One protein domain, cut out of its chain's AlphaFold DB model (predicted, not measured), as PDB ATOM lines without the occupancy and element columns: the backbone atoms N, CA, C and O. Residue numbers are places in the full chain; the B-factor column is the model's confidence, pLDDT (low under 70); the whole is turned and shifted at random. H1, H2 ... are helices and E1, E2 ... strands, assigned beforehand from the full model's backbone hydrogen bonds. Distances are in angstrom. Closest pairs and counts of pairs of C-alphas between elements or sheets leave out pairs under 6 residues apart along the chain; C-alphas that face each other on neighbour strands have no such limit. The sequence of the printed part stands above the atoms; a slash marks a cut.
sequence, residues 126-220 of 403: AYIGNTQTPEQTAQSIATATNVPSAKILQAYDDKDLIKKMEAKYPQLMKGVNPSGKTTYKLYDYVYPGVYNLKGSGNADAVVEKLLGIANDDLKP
ATOM      1  N   ALA A 126     151.965 155.057 136.645       93.31
ATOM      2  CA  ALA A 126     151.994 153.857 137.480       93.31
ATOM      3  C   ALA A 126     151.802 152.590 136.642       93.31
ATOM      4  O   ALA A 126     150.976 152.568 135.727       93.31
ATOM      5  N   TYR A 127     152.531 151.526 136.982       90.94
ATOM      6  CA  TYR A 127     152.294 150.184 136.454       90.94
ATOM      7  C   TYR A 127     151.411 149.386 137.414       90.94
ATOM      8  O   TYR A 127     151.718 149.303 138.604       90.94
ATOM      9  N   ILE A 128     150.359 148.771 136.876       92.00
ATOM     10  CA  ILE A 128     149.470 147.844 137.573       92.00
ATOM     11  C   ILE A 128     149.530 146.489 136.865       92.00
ATOM     12  O   ILE A 128     149.130 146.370 135.707       92.00
ATOM     13  N   GLY A 129     150.064 145.474 137.542       86.94
ATOM     14  CA  GLY A 129     150.269 144.135 136.977       86.94
ATOM     15  C   GLY A 129     149.177 143.135 137.364       86.94
ATOM     16  O   GLY A 129     148.576 143.250 138.425       86.94
ATOM     17  N   ASN A 130     148.989 142.091 136.548       82.19
ATOM     18  CA  ASN A 130     148.007 141.013 136.781       82.19
ATOM     19  C   ASN A 130     148.201 140.252 138.109       82.19
ATOM     20  O   ASN A 130     147.276 139.602 138.584       82.19
ATOM     21  N   THR A 131     149.411 140.273 138.672       84.00
ATOM     22  CA  THR A 131     149.788 139.526 139.884       84.00
ATOM     23  C   THR A 131     150.083 140.433 141.074       84.00
ATOM     24  O   THR A 131     150.550 139.945 142.100       84.00
ATOM     25  N   GLN A 132     149.896 141.750 140.931       89.94
ATOM     26  CA  GLN A 132     150.151 142.670 142.032       89.94
ATOM     27  C   GLN A 132     149.069 142.539 143.101       89.94
ATOM     28  O   GLN A 132     147.888 142.350 142.797       89.94
ATOM     29  N   THR A 133     149.479 142.665 144.362       94.19
ATOM     30  CA  THR A 133     148.527 142.844 145.460       94.19
ATOM     31  C   THR A 133     147.992 144.282 145.463       94.19
ATOM     32  O   THR A 133     148.673 145.189 144.963       94.19
ATOM     33  N   PRO A 134     146.822 144.533 146.076       94.94
ATOM     34  CA  PRO A 134     146.301 145.886 146.269       94.94
ATOM     35  C   PRO A 134     147.335 146.845 146.876       94.94
ATOM     36  O   PRO A 134     147.440 147.995 146.449       94.94
ATOM     37  N   GLU A 135     148.149 146.374 147.823       96.31
ATOM     38  CA  GLU A 135     149.204 147.146 148.487       96.31
ATOM     39  C   GLU A 135     150.346 147.506 147.529       96.31
ATOM     40  O   GLU A 135     150.791 148.655 147.500       96.31
ATOM     41  N   GLN A 136     150.799 146.555 146.706       95.31
ATOM     42  CA  GLN A 136     151.840 146.796 145.699       95.31
ATOM     43  C   GLN A 136     151.370 147.788 144.628       95.31
ATOM     44  O   GLN A 136     152.123 148.677 144.210       95.31
ATOM     45  N   THR A 137     150.111 147.674 144.208       95.31
ATOM     46  CA  THR A 137     149.496 148.632 143.290       95.31
ATOM     47  C   THR A 137     149.357 150.008 143.937       95.31
ATOM     48  O   THR A 137     149.760 151.002 143.335       95.31
ATOM     49  N   ALA A 138     148.868 150.092 145.177       96.75
ATOM     50  CA  ALA A 138     148.753 151.353 145.905       96.75
ATOM     51  C   ALA A 138     150.114 152.038 146.092       96.75
ATOM     52  O   ALA A 138     150.204 153.258 145.970       96.75
ATOM     53  N   GLN A 139     151.185 151.273 146.325       95.62
ATOM     54  CA  GLN A 139     152.545 151.805 146.386       95.62
ATOM     55  C   GLN A 139     153.003 152.362 145.031       95.62
ATOM     56  O   GLN A 139     153.543 153.464 144.973       95.62
ATOM     57  N   SER A 140     152.744 151.636 143.940       93.50
ATOM     58  CA  SER A 140     153.093 152.081 142.580       93.50
ATOM     59  C   SER A 140     152.367 153.380 142.207       93.50
ATOM     60  O   SER A 140     152.961 154.305 141.653       93.50
ATOM     61  N   ILE A 141     151.087 153.481 142.567       95.62
ATOM     62  CA  ILE A 141     150.269 154.687 142.404       95.62
ATOM     63  C   ILE A 141     150.792 155.835 143.276       95.62
ATOM     64  O   ILE A 141     150.854 156.977 142.811       95.62
ATOM     65  N   ALA A 142     151.169 155.560 144.526       94.88
ATOM     66  CA  ALA A 142     151.689 156.569 145.443       94.88
ATOM     67  C   ALA A 142     152.972 157.211 144.903       94.88
ATOM     68  O   ALA A 142     153.082 158.435 144.885       94.88
ATOM     69  N   THR A 143     153.891 156.405 144.363       91.69
ATOM     70  CA  THR A 143     155.096 156.896 143.676       91.69
ATOM     71  C   THR A 143     154.762 157.777 142.468       91.69
ATOM     72  O   THR A 143     155.465 158.748 142.209       91.69
ATOM     73  N   ALA A 144     153.679 157.481 141.746       92.19
ATOM     74  CA  ALA A 144     153.269 158.252 140.575       92.19
ATOM     75  C   ALA A 144     152.527 159.562 140.906       92.19
ATOM     76  O   ALA A 144     152.521 160.477 140.087       92.19
ATOM     77  N   THR A 145     151.857 159.666 142.056       92.19
ATOM     78  CA  THR A 145     150.893 160.755 142.335       92.19
ATOM     79  C   THR A 145     151.185 161.566 143.593       92.19
ATOM     80  O   THR A 145     150.550 162.595 143.803       92.19
ATOM     81  N   ASN A 146     152.114 161.110 144.439       88.19
ATOM     82  CA  ASN A 146     152.318 161.576 145.816       88.19
ATOM     83  C   ASN A 146     151.095 161.399 146.744       88.19
ATOM     84  O   ASN A 146     151.108 161.882 147.878       88.19
ATOM     85  N   VAL A 147     150.043 160.693 146.312       96.00
ATOM     86  CA  VAL A 147     148.918 160.311 147.175       96.00
ATOM     87  C   VAL A 147     149.366 159.148 148.071       96.00
ATOM     88  O   VAL A 147     149.857 158.152 147.544       96.00
ATOM     89  N   PRO A 148     149.192 159.205 149.406       97.31
ATOM     90  CA  PRO A 148     149.618 158.114 150.282       97.31
ATOM     91  C   PRO A 148     148.952 156.775 149.934       97.31
ATOM     92  O   PRO A 148     147.730 156.713 149.784       97.31
ATOM     93  N   SER A 149     149.726 155.685 149.891       97.44
ATOM     94  CA  SER A 149     149.235 154.326 149.581       97.44
ATOM     95  C   SER A 149     148.074 153.899 150.487       97.44
ATOM     96  O   SER A 149     147.073 153.379 150.002       97.44
ATOM     97  N   ALA A 150     148.133 154.226 151.781       97.62
ATOM     98  CA  ALA A 150     147.045 153.971 152.727       97.62
ATOM     99  C   ALA A 150     145.721 154.658 152.340       97.62
ATOM    100  O   ALA A 150     144.651 154.100 152.565       97.62
ATOM    101  N   LYS A 151     145.773 155.854 151.734       98.25
ATOM    102  CA  LYS A 151     144.574 156.558 151.256       98.25
ATOM    103  C   LYS A 151     143.987 155.908 150.009       98.25
ATOM    104  O   LYS A 151     142.771 155.851 149.886       98.25
ATOM    105  N   ILE A 152     144.831 155.378 149.128       98.00
ATOM    106  CA  ILE A 152     144.397 154.621 147.947       98.00
ATOM    107  C   ILE A 152     143.711 153.316 148.370       98.00
ATOM    108  O   ILE A 152     142.616 153.025 147.901       98.00
ATOM    109  N   LEU A 153     144.308 152.577 149.311       97.62
ATOM    110  CA  LEU A 153     143.712 151.358 149.867       97.62
ATOM    111  C   LEU A 153     142.362 151.632 150.541       97.62
ATOM    112  O   LEU A 153     141.411 150.895 150.310       97.62
ATOM    113  N   GLN A 154     142.259 152.717 151.322       96.94
ATOM    114  CA  GLN A 154     140.992 153.155 151.924       96.94
ATOM    115  C   GLN A 154     139.932 153.469 150.861       96.94
ATOM    116  O   GLN A 154     138.790 153.041 151.000       96.94
ATOM    117  N   ALA A 155     140.309 154.165 149.785       97.25
ATOM    118  CA  ALA A 155     139.385 154.518 148.711       97.25
ATOM    119  C   ALA A 155     138.796 153.285 148.006       97.25
ATOM    120  O   ALA A 155     137.642 153.319 147.592       97.25
ATOM    121  N   TYR A 156     139.526 152.166 147.913       96.06
ATOM    122  CA  TYR A 156     138.983 150.947 147.302       96.06
ATOM    123  C   TYR A 156     137.790 150.330 148.051       96.06
ATOM    124  O   TYR A 156     137.048 149.553 147.450       96.06
ATOM    125  N   ASP A 157     137.602 150.664 149.329       94.44
ATOM    126  CA  ASP A 157     136.481 150.209 150.161       94.44
ATOM    127  C   ASP A 157     135.540 151.341 150.596       94.44
ATOM    128  O   ASP A 157     134.577 151.093 151.331       94.44
ATOM    129  N   ASP A 158     135.793 152.576 150.158       94.69
ATOM    130  CA  ASP A 158     134.979 153.721 150.543       94.69
ATOM    131  C   ASP A 158     133.562 153.597 149.963       94.69
ATOM    132  O   ASP A 158     133.356 153.492 148.752       94.69
ATOM    133  N   LYS A 159     132.558 153.582 150.845       92.81
ATOM    134  CA  LYS A 159     131.162 153.311 150.467       92.81
ATOM    135  C   LYS A 159     130.570 154.412 149.591       92.81
ATOM    136  O   LYS A 159     129.775 154.108 148.700       92.81
ATOM    137  N   ASP A 160     130.947 155.663 149.835       95.06
ATOM    138  CA  ASP A 160     130.439 156.801 149.076       95.06
ATOM    139  C   ASP A 160     131.074 156.836 147.687       95.06
ATOM    140  O   ASP A 160     130.376 157.043 146.687       95.06
ATOM    141  N   LEU A 161     132.368 156.526 147.594       96.38
ATOM    142  CA  LEU A 161     133.059 156.362 146.326       96.38
ATOM    143  C   LEU A 161     132.499 155.181 145.531       96.38
ATOM    144  O   LEU A 161     132.226 155.344 144.344       96.38
ATOM    145  N   ILE A 162     132.255 154.024 146.158       95.00
ATOM    146  CA  ILE A 162     131.615 152.874 145.497       95.00
ATOM    147  C   ILE A 162     130.264 153.289 144.910       95.00
ATOM    148  O   ILE A 162     130.040 153.103 143.715       95.00
ATOM    149  N   LYS A 163     129.401 153.939 145.700       94.62
ATOM    150  CA  LYS A 163     128.091 154.421 145.238       94.62
ATOM    151  C   LYS A 163     128.216 155.424 144.087       94.62
ATOM    152  O   LYS A 163     127.451 155.377 143.122       94.62
ATOM    153  N   LYS A 164     129.197 156.330 144.156       96.69
ATOM    154  CA  LYS A 164     129.508 157.278 143.078       96.69
ATOM    155  C   LYS A 164     129.933 156.543 141.802       96.69
ATOM    156  O   LYS A 164     129.491 156.908 140.714       96.69
ATOM    157  N   MET A 165     130.773 155.516 141.917       97.25
ATOM    158  CA  MET A 165     131.254 154.727 140.780       97.25
ATOM    159  C   MET A 165     130.161 153.833 140.193       97.25
ATOM    160  O   MET A 165     130.087 153.713 138.974       97.25
ATOM    161  N   GLU A 166     129.264 153.280 141.010       95.25
ATOM    162  CA  GLU A 166     128.064 152.565 140.552       95.25
ATOM    163  C   GLU A 166     127.148 153.467 139.721       95.25
ATOM    164  O   GLU A 166     126.699 153.072 138.645       95.25
ATOM    165  N   ALA A 167     126.919 154.705 140.171       96.06
ATOM    166  CA  ALA A 167     126.129 155.679 139.421       96.06
ATOM    167  C   ALA A 167     126.811 156.091 138.105       96.06
ATOM    168  O   ALA A 167     126.139 156.276 137.088       96.06
ATOM    169  N   LYS A 168     128.142 156.234 138.112       97.81
ATOM    170  CA  LYS A 168     128.913 156.684 136.946       97.81
ATOM    171  C   LYS A 168     129.143 155.578 135.909       97.81
ATOM    172  O   LYS A 168     129.075 155.844 134.710       97.81
ATOM    173  N   TYR A 169     129.402 154.350 136.356       97.12
ATOM    174  CA  TYR A 169     129.744 153.193 135.525       97.12
ATOM    175  C   TYR A 169     128.845 151.981 135.848       97.12
ATOM    176  O   TYR A 169     129.339 150.923 136.244       97.12
ATOM    177  N   PRO A 170     127.517 152.072 135.647       94.75
ATOM    178  CA  PRO A 170     126.566 151.055 136.114       94.75
ATOM    179  C   PRO A 170     126.759 149.672 135.477       94.75
ATOM    180  O   PRO A 170     126.383 148.662 136.065       94.75
ATOM    181  N   GLN A 171     127.337 149.605 134.273       94.62
ATOM    182  CA  GLN A 171     127.643 148.333 133.608       94.62
ATOM    183  C   GLN A 171     128.934 147.701 134.133       94.62
ATOM    184  O   GLN A 171     128.966 146.486 134.320       94.62
ATOM    185  N   LEU A 172     129.965 148.513 134.406       95.75
ATOM    186  CA  LEU A 172     131.205 148.060 135.039       95.75
ATOM    187  C   LEU A 172     130.916 147.499 136.430       95.75
ATOM    188  O   LEU A 172     131.329 146.394 136.746       95.75
ATOM    189  N   MET A 173     130.172 148.262 137.229       93.94
ATOM    190  CA  MET A 173     129.964 148.018 138.655       93.94
ATOM    191  C   MET A 173     128.805 147.059 138.953       93.94
ATOM    192  O   MET A 173     128.427 146.861 140.107       93.94
ATOM    193  N   LYS A 174     128.197 146.462 137.922       88.31
ATOM    194  CA  LYS A 174     127.067 145.552 138.100       88.31
ATOM    195  C   LYS A 174     127.499 144.337 138.929       88.31
ATOM    196  O   LYS A 174     128.354 143.571 138.500       88.31
ATOM    197  N   GLY A 175     126.843 144.128 140.071       75.94
ATOM    198  CA  GLY A 175     127.117 142.993 140.961       75.94
ATOM    199  C   GLY A 175     128.171 143.268 142.037       75.94
ATOM    200  O   GLY A 175     128.487 142.359 142.802       75.94
ATOM    201  N   VAL A 176     128.675 144.503 142.147       80.44
ATOM    202  CA  VAL A 176     129.420 144.936 143.336       80.44
ATOM    203  C   VAL A 176     128.557 144.718 144.576       80.44
ATOM    204  O   VAL A 176     127.374 145.048 144.594       80.44
ATOM    205  N   ASN A 177     129.157 144.154 145.627       73.62
ATOM    206  CA  ASN A 177     128.542 144.064 146.946       73.62
ATOM    207  C   ASN A 177     129.273 145.012 147.911       73.62
ATOM    208  O   ASN A 177     130.269 144.603 148.520       73.62
ATOM    209  N   PRO A 178     128.780 146.249 148.114       69.94
ATOM    210  CA  PRO A 178     129.413 147.218 149.012       69.94
ATOM    211  C   PRO A 178     129.480 146.737 150.471       69.94
ATOM    212  O   PRO A 178     130.313 147.205 151.243       69.94
ATOM    213  N   SER A 179     128.614 145.790 150.851       70.00
ATOM    214  CA  SER A 179     128.533 145.208 152.198       70.00
ATOM    215  C   SER A 179     129.241 143.852 152.315       70.00
ATOM    216  O   SER A 179     129.143 143.190 153.348       70.00
ATOM    217  N   GLY A 180     129.939 143.416 151.262       70.19
ATOM    218  CA  GLY A 180     130.709 142.178 151.262       70.19
ATOM    219  C   GLY A 180     131.849 142.208 152.282       70.19
ATOM    220  O   GLY A 180     132.426 143.259 152.560       70.19
ATOM    221  N   LYS A 181     132.188 141.031 152.825       71.88
ATOM    222  CA  LYS A 181     133.317 140.859 153.759       71.88
ATOM    223  C   LYS A 181     134.688 140.989 153.082       71.88
ATOM    224  O   LYS A 181     135.687 141.096 153.783       71.88
ATOM    225  N   THR A 182     134.741 140.948 151.751       75.38
ATOM    226  CA  THR A 182     135.969 141.151 150.977       75.38
ATOM    227  C   THR A 182     136.400 142.617 151.042       75.38
ATOM    228  O   THR A 182     135.569 143.530 150.968       75.38
ATOM    229  N   THR A 183     137.698 142.840 151.232       84.06
ATOM    230  CA  THR A 183     138.323 144.167 151.210       84.06
ATOM    231  C   THR A 183     138.779 144.519 149.798       84.06
ATOM    232  O   THR A 183     138.924 143.650 148.943       84.06
ATOM    233  N   TYR A 184     139.015 145.805 149.578       89.56
ATOM    234  CA  TYR A 184     139.454 146.424 148.335       89.56
ATOM    235  C   TYR A 184     138.500 146.192 147.159       89.56
ATOM    236  O   TYR A 184     138.921 145.886 146.050       89.56
ATOM    237  N   LYS A 185     137.197 146.371 147.382       90.88
ATOM    238  CA  LYS A 185     136.138 146.022 146.411       90.88
ATOM    239  C   LYS A 185     136.318 146.649 145.030       90.88
ATOM    240  O   LYS A 185     136.006 146.013 144.030       90.88
ATOM    241  N   LEU A 186     136.798 147.892 144.957       94.56
ATOM    242  CA  LEU A 186     137.037 148.566 143.676       94.56
ATOM    243  C   LEU A 186     138.306 148.078 142.962       94.56
ATOM    244  O   LEU A 186     138.424 148.282 141.756       94.56
ATOM    245  N   TYR A 187     139.234 147.425 143.667       94.25
ATOM    246  CA  TYR A 187     140.471 146.910 143.079       94.25
ATOM    247  C   TYR A 187     140.206 145.812 142.043       94.25
ATOM    248  O   TYR A 187     140.833 145.811 140.989       94.25
ATOM    249  N   ASP A 188     139.209 144.954 142.277       91.19
ATOM    250  CA  ASP A 188     138.809 143.885 141.345       91.19
ATOM    251  C   ASP A 188     138.352 144.412 139.968       91.19
ATOM    252  O   ASP A 188     138.265 143.661 138.994       91.19
ATOM    253  N   TYR A 189     138.058 145.712 139.881       94.06
ATOM    254  CA  TYR A 189     137.615 146.406 138.674       94.06
ATOM    255  C   TYR A 189     138.736 147.219 138.015       94.06
ATOM    256  O   TYR A 189     138.505 147.863 136.990       94.06
ATOM    257  N   VAL A 190     139.948 147.211 138.577       93.88
ATOM    258  CA  VAL A 190     141.112 147.885 137.999       93.88
ATOM    259  C   VAL A 190     141.695 147.015 136.890       93.88
ATOM    260  O   VAL A 190     142.109 145.879 137.112       93.88
ATOM    261  N   TYR A 191     141.756 147.562 135.675       91.88
ATOM    262  CA  TYR A 191     142.355 146.857 134.547       91.88
ATOM    263  C   TYR A 191     143.894 146.844 134.682       91.88
ATOM    264  O   TYR A 191     144.497 147.863 135.013       91.88
ATOM    265  N   PRO A 192     144.589 145.734 134.428       90.56
ATOM    266  CA  PRO A 192     146.054 145.723 134.458       90.56
ATOM    267  C   PRO A 192     146.659 146.519 133.290       90.56
ATOM    268  O   PRO A 192     146.247 146.361 132.142       90.56
ATOM    269  N   GLY A 193     147.636 147.386 133.564       90.12
ATOM    270  CA  GLY A 193     148.230 148.263 132.555       90.12
ATOM    271  C   GLY A 193     149.094 149.396 133.111       90.12
ATOM    272  O   GLY A 193     149.427 149.438 134.294       90.12
ATOM    273  N   VAL A 194     149.474 150.320 132.230       90.56
ATOM    274  CA  VAL A 194     150.189 151.563 132.553       90.56
ATOM    275  C   VAL A 194     149.214 152.723 132.616       90.56
ATOM    276  O   VAL A 194     148.467 152.969 131.679       90.56
ATOM    277  N   TYR A 195     149.274 153.501 133.685       91.25
ATOM    278  CA  TYR A 195     148.341 154.587 133.919       91.25
ATOM    279  C   TYR A 195     149.066 155.911 134.003       91.25
ATOM    280  O   TYR A 195     149.869 156.106 134.906       91.25
ATOM    281  N   ASN A 196     148.735 156.852 133.119       91.62
ATOM    282  CA  ASN A 196     149.072 158.253 133.339       91.62
ATOM    283  C   ASN A 196     148.205 158.777 134.483       91.62
ATOM    284  O   ASN A 196     147.006 158.965 134.303       91.62
ATOM    285  N   LEU A 197     148.778 159.047 135.645       92.75
ATOM    286  CA  LEU A 197     148.072 159.551 136.821       92.75
ATOM    287  C   LEU A 197     148.379 161.024 137.119       92.75
ATOM    288  O   LEU A 197     147.906 161.545 138.131       92.75
ATOM    289  N   LYS A 198     149.074 161.731 136.214       86.88
ATOM    290  CA  LYS A 198     149.306 163.178 136.335       86.88
ATOM    291  C   LYS A 198     147.995 163.923 136.576       86.88
ATOM    292  O   LYS A 198     146.996 163.681 135.895       86.88
ATOM    293  N   GLY A 199     148.022 164.835 137.545       83.62
ATOM    294  CA  GLY A 199     146.875 165.660 137.926       83.62
ATOM    295  C   GLY A 199     145.840 164.969 138.822       83.62
ATOM    296  O   GLY A 199     144.860 165.609 139.194       83.62
ATOM    297  N   SER A 200     146.038 163.702 139.205       88.88
ATOM    298  CA  SER A 200     145.155 163.016 140.161       88.88
ATOM    299  C   SER A 200     145.518 163.449 141.584       88.88
ATOM    300  O   SER A 200     146.404 162.875 142.206       88.88
ATOM    301  N   GLY A 201     144.881 164.515 142.075       86.62
ATOM    302  CA  GLY A 201     145.271 165.173 143.331       86.62
ATOM    303  C   GLY A 201     144.880 164.444 144.626       86.62
ATOM    304  O   GLY A 201     145.297 164.869 145.700       86.62
ATOM    305  N   ASN A 202     144.066 163.387 144.559       96.19
ATOM    306  CA  ASN A 202     143.630 162.600 145.719       96.19
ATOM    307  C   ASN A 202     143.273 161.152 145.324       96.19
ATOM    308  O   ASN A 202     143.242 160.814 144.140       96.19
ATOM    309  N   ALA A 203     143.014 160.303 146.326       97.44
ATOM    310  CA  ALA A 203     142.741 158.878 146.136       97.44
ATOM    311  C   ALA A 203     141.480 158.613 145.293       97.44
ATOM    312  O   ALA A 203     141.533 157.803 144.372       97.44
ATOM    313  N   ASP A 204     140.387 159.342 145.527       97.44
ATOM    314  CA  ASP A 204     139.144 159.203 144.759       97.44
ATOM    315  C   ASP A 204     139.359 159.481 143.270       97.44
ATOM    316  O   ASP A 204     138.894 158.722 142.423       97.44
ATOM    317  N   ALA A 205     140.097 160.546 142.941       96.88
ATOM    318  CA  ALA A 205     140.407 160.914 141.564       96.88
ATOM    319  C   ALA A 205     141.271 159.852 140.868       96.88
ATOM    320  O   ALA A 205     141.082 159.588 139.680       96.88
ATOM    321  N   VAL A 206     142.195 159.224 141.605       97.38
ATOM    322  CA  VAL A 206     142.965 158.083 141.100       97.38
ATOM    323  C   VAL A 206     142.031 156.921 140.784       97.38
ATOM    324  O   VAL A 206     142.010 156.460 139.644       97.38
ATOM    325  N   VAL A 207     141.246 156.456 141.759       97.38
ATOM    326  CA  VAL A 207     140.359 155.294 141.590       97.38
ATOM    327  C   VAL A 207     139.352 155.538 140.465       97.38
ATOM    328  O   VAL A 207     139.176 154.690 139.595       97.38
ATOM    329  N   GLU A 208     138.761 156.732 140.400       97.06
ATOM    330  CA  GLU A 208     137.839 157.124 139.332       97.06
ATOM    331  C   GLU A 208     138.481 157.061 137.938       97.06
ATOM    332  O   GLU A 208     137.817 156.673 136.969       97.06
ATOM    333  N   LYS A 209     139.770 157.411 137.829       95.69
ATOM    334  CA  LYS A 209     140.536 157.319 136.582       95.69
ATOM    335  C   LYS A 209     140.821 155.869 136.190       95.69
ATOM    336  O   LYS A 209     140.639 155.525 135.024       95.69
ATOM    337  N   LEU A 210     141.216 155.024 137.148       95.88
ATOM    338  CA  LEU A 210     141.444 153.590 136.919       95.88
ATOM    339  C   LEU A 210     140.166 152.902 136.418       95.88
ATOM    340  O   LEU A 210     140.181 152.223 135.392       95.88
ATOM    341  N   LEU A 211     139.040 153.145 137.096       96.75
ATOM    342  CA  LEU A 211     137.745 152.567 136.732       96.75
ATOM    343  C   LEU A 211     137.200 153.124 135.415       96.75
ATOM    344  O   LEU A 211     136.564 152.393 134.663       96.75
ATOM    345  N   GLY A 212     137.468 154.394 135.098       95.69
ATOM    346  CA  GLY A 212     137.103 154.970 133.802       95.69
ATOM    347  C   GLY A 212     137.767 154.244 132.631       95.69
ATOM    348  O   GLY A 212     137.101 153.912 131.653       95.69
ATOM    349  N   ILE A 213     139.057 153.927 132.766       92.62
ATOM    350  CA  ILE A 213     139.802 153.161 131.760       92.62
ATOM    351  C   ILE A 213     139.281 151.725 131.675       92.62
ATOM    352  O   ILE A 213     139.001 151.252 130.576       92.62
ATOM    353  N   ALA A 214     139.072 151.058 132.814       94.88
ATOM    354  CA  ALA A 214     138.488 149.719 132.831       94.88
ATOM    355  C   ALA A 214     137.103 149.689 132.164       94.88
ATOM    356  O   ALA A 214     136.802 148.778 131.394       94.88
ATOM    357  N   ASN A 215     136.276 150.711 132.403       96.31
ATOM    358  CA  ASN A 215     134.984 150.862 131.744       96.31
ATOM    359  C   ASN A 215     135.132 150.978 130.223       96.31
ATOM    360  O   ASN A 215     134.412 150.313 129.481       96.31
ATOM    361  N   ASP A 216     136.067 151.804 129.754       93.69
ATOM    362  CA  ASP A 216     136.310 151.994 128.327       93.69
ATOM    363  C   ASP A 216     136.816 150.716 127.644       93.69
ATOM    364  O   ASP A 216     136.301 150.359 126.580       93.69
ATOM    365  N   ASP A 217     137.744 149.994 128.275       91.06
ATOM    366  CA  ASP A 217     138.265 148.718 127.773       91.06
ATOM    367  C   ASP A 217     137.209 147.598 127.801       91.06
ATOM    368  O   ASP A 217     137.236 146.708 126.946       91.06
ATOM    369  N   LEU A 218     136.240 147.651 128.727       94.12
ATOM    370  CA  LEU A 218     135.174 146.652 128.838       94.12
ATOM    371  C   LEU A 218     133.947 146.906 127.949       94.12
ATOM    372  O   LEU A 218     133.138 145.991 127.764       94.12
ATOM    373  N   LYS A 219     133.812 148.089 127.330       94.69
ATOM    374  CA  LYS A 219     132.700 148.409 126.407       94.69
ATOM    375  C   LYS A 219     132.392 147.306 125.384       94.69
ATOM    376  O   LYS A 219     131.209 147.008 125.204       94.69
ATOM    377  N   PRO A 220     133.382 146.659 124.729       95.06
ATOM    378  CA  PRO A 220     133.112 145.608 123.748       95.06
ATOM    379  C   PRO A 220     132.465 144.340 124.323       95.06
ATOM    380  O   PRO A 220     131.988 143.518 123.545       95.06
TER     381      PRO A 220
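Overview. This is residues 126 to 220 of the 403 residues of the protein "Flagellum-specific peptidoglycan hydrolase FlgJ" of Convivina intestini (UniProt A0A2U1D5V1). A rounded helical body has its longest helix, H4, running slantwise through the middle, with H3 on one side of it and H1 with a small two-stranded sheet on the other. H2 crosses near the beginning of H4, between the H1 side and the H3 side, and a long link without named elements loops back from H3 to the sheet. The printed part has 95 residues, with four named helices and two named strands in the order E1 H1 H2 H3 E2 H4; the sheet, E1 - E2, is antiparallel and the class is mostly helix. The whole is compact, with a radius of gyration of the C-alphas of 12.2 A and spans of 31 by 30 by 26 A.

Along the chain. Find C-alpha 126 at (151.994, 153.857, 137.480), where strand E1, residues 126 to 128, begins. Next comes helix H1, residues 134 to 145, 16.1 A from first to last C-alpha. Helix H2, residues 149 to 155, measures 9.9 A, and helix H3, residues 159 to 168, 14.1 A from C-alpha 159 at (131.162, 153.311, 150.467). Strand E2, residues 193 to 196, measures 10.1 A. Helix H4, residues 203 to 218, runs 22.5 A to C-alpha 218 at (135.174, 146.652, 128.838).

Arrangement. Begin at E1, antiparallel to E2 at 157 degrees between directions; N 126 and O 195 are 2.9 A apart and N 128 and O 193 2.8 A, both within hydrogen-bond range. The closest C-alphas of E1 and H1 are those of Ala 126 and Ile 141, 5.3 A apart. H1 touches H2, closest at the C-alphas of Ala 138 and Ser 149, 4.8 A, about perpendicular at 71 degrees, only just past steep. H2 touches residues 203 to 207 of H4 alone, with the C-alphas of Ile 152 and Ala 203 closest at 4.9 A. H3 and H4 only just touch, with 3 pairs of C-alphas within 8 A, the closest those of Leu 161 and Asp 204 at 6.9 A; they run the same way at a steep tilt of 36 degrees, only just past shallow. H1 and H4 are near each other, with 8 pairs of C-alphas within 10 A, while H1 and H3 are apart. In H1, H2, H3 and H4 every O i to N i+4 pair is within hydrogen-bond range.

Size, cuts and confidence. Look at Pro 148 and Pro 220 for the two C-alphas farthest apart, 33.7 A. The printed part has no cut. The link from H3 to E2, residues 169 to 192, is long. Mean pLDDT of the printed part is 92.0, and one printed residue, 178, is under 70.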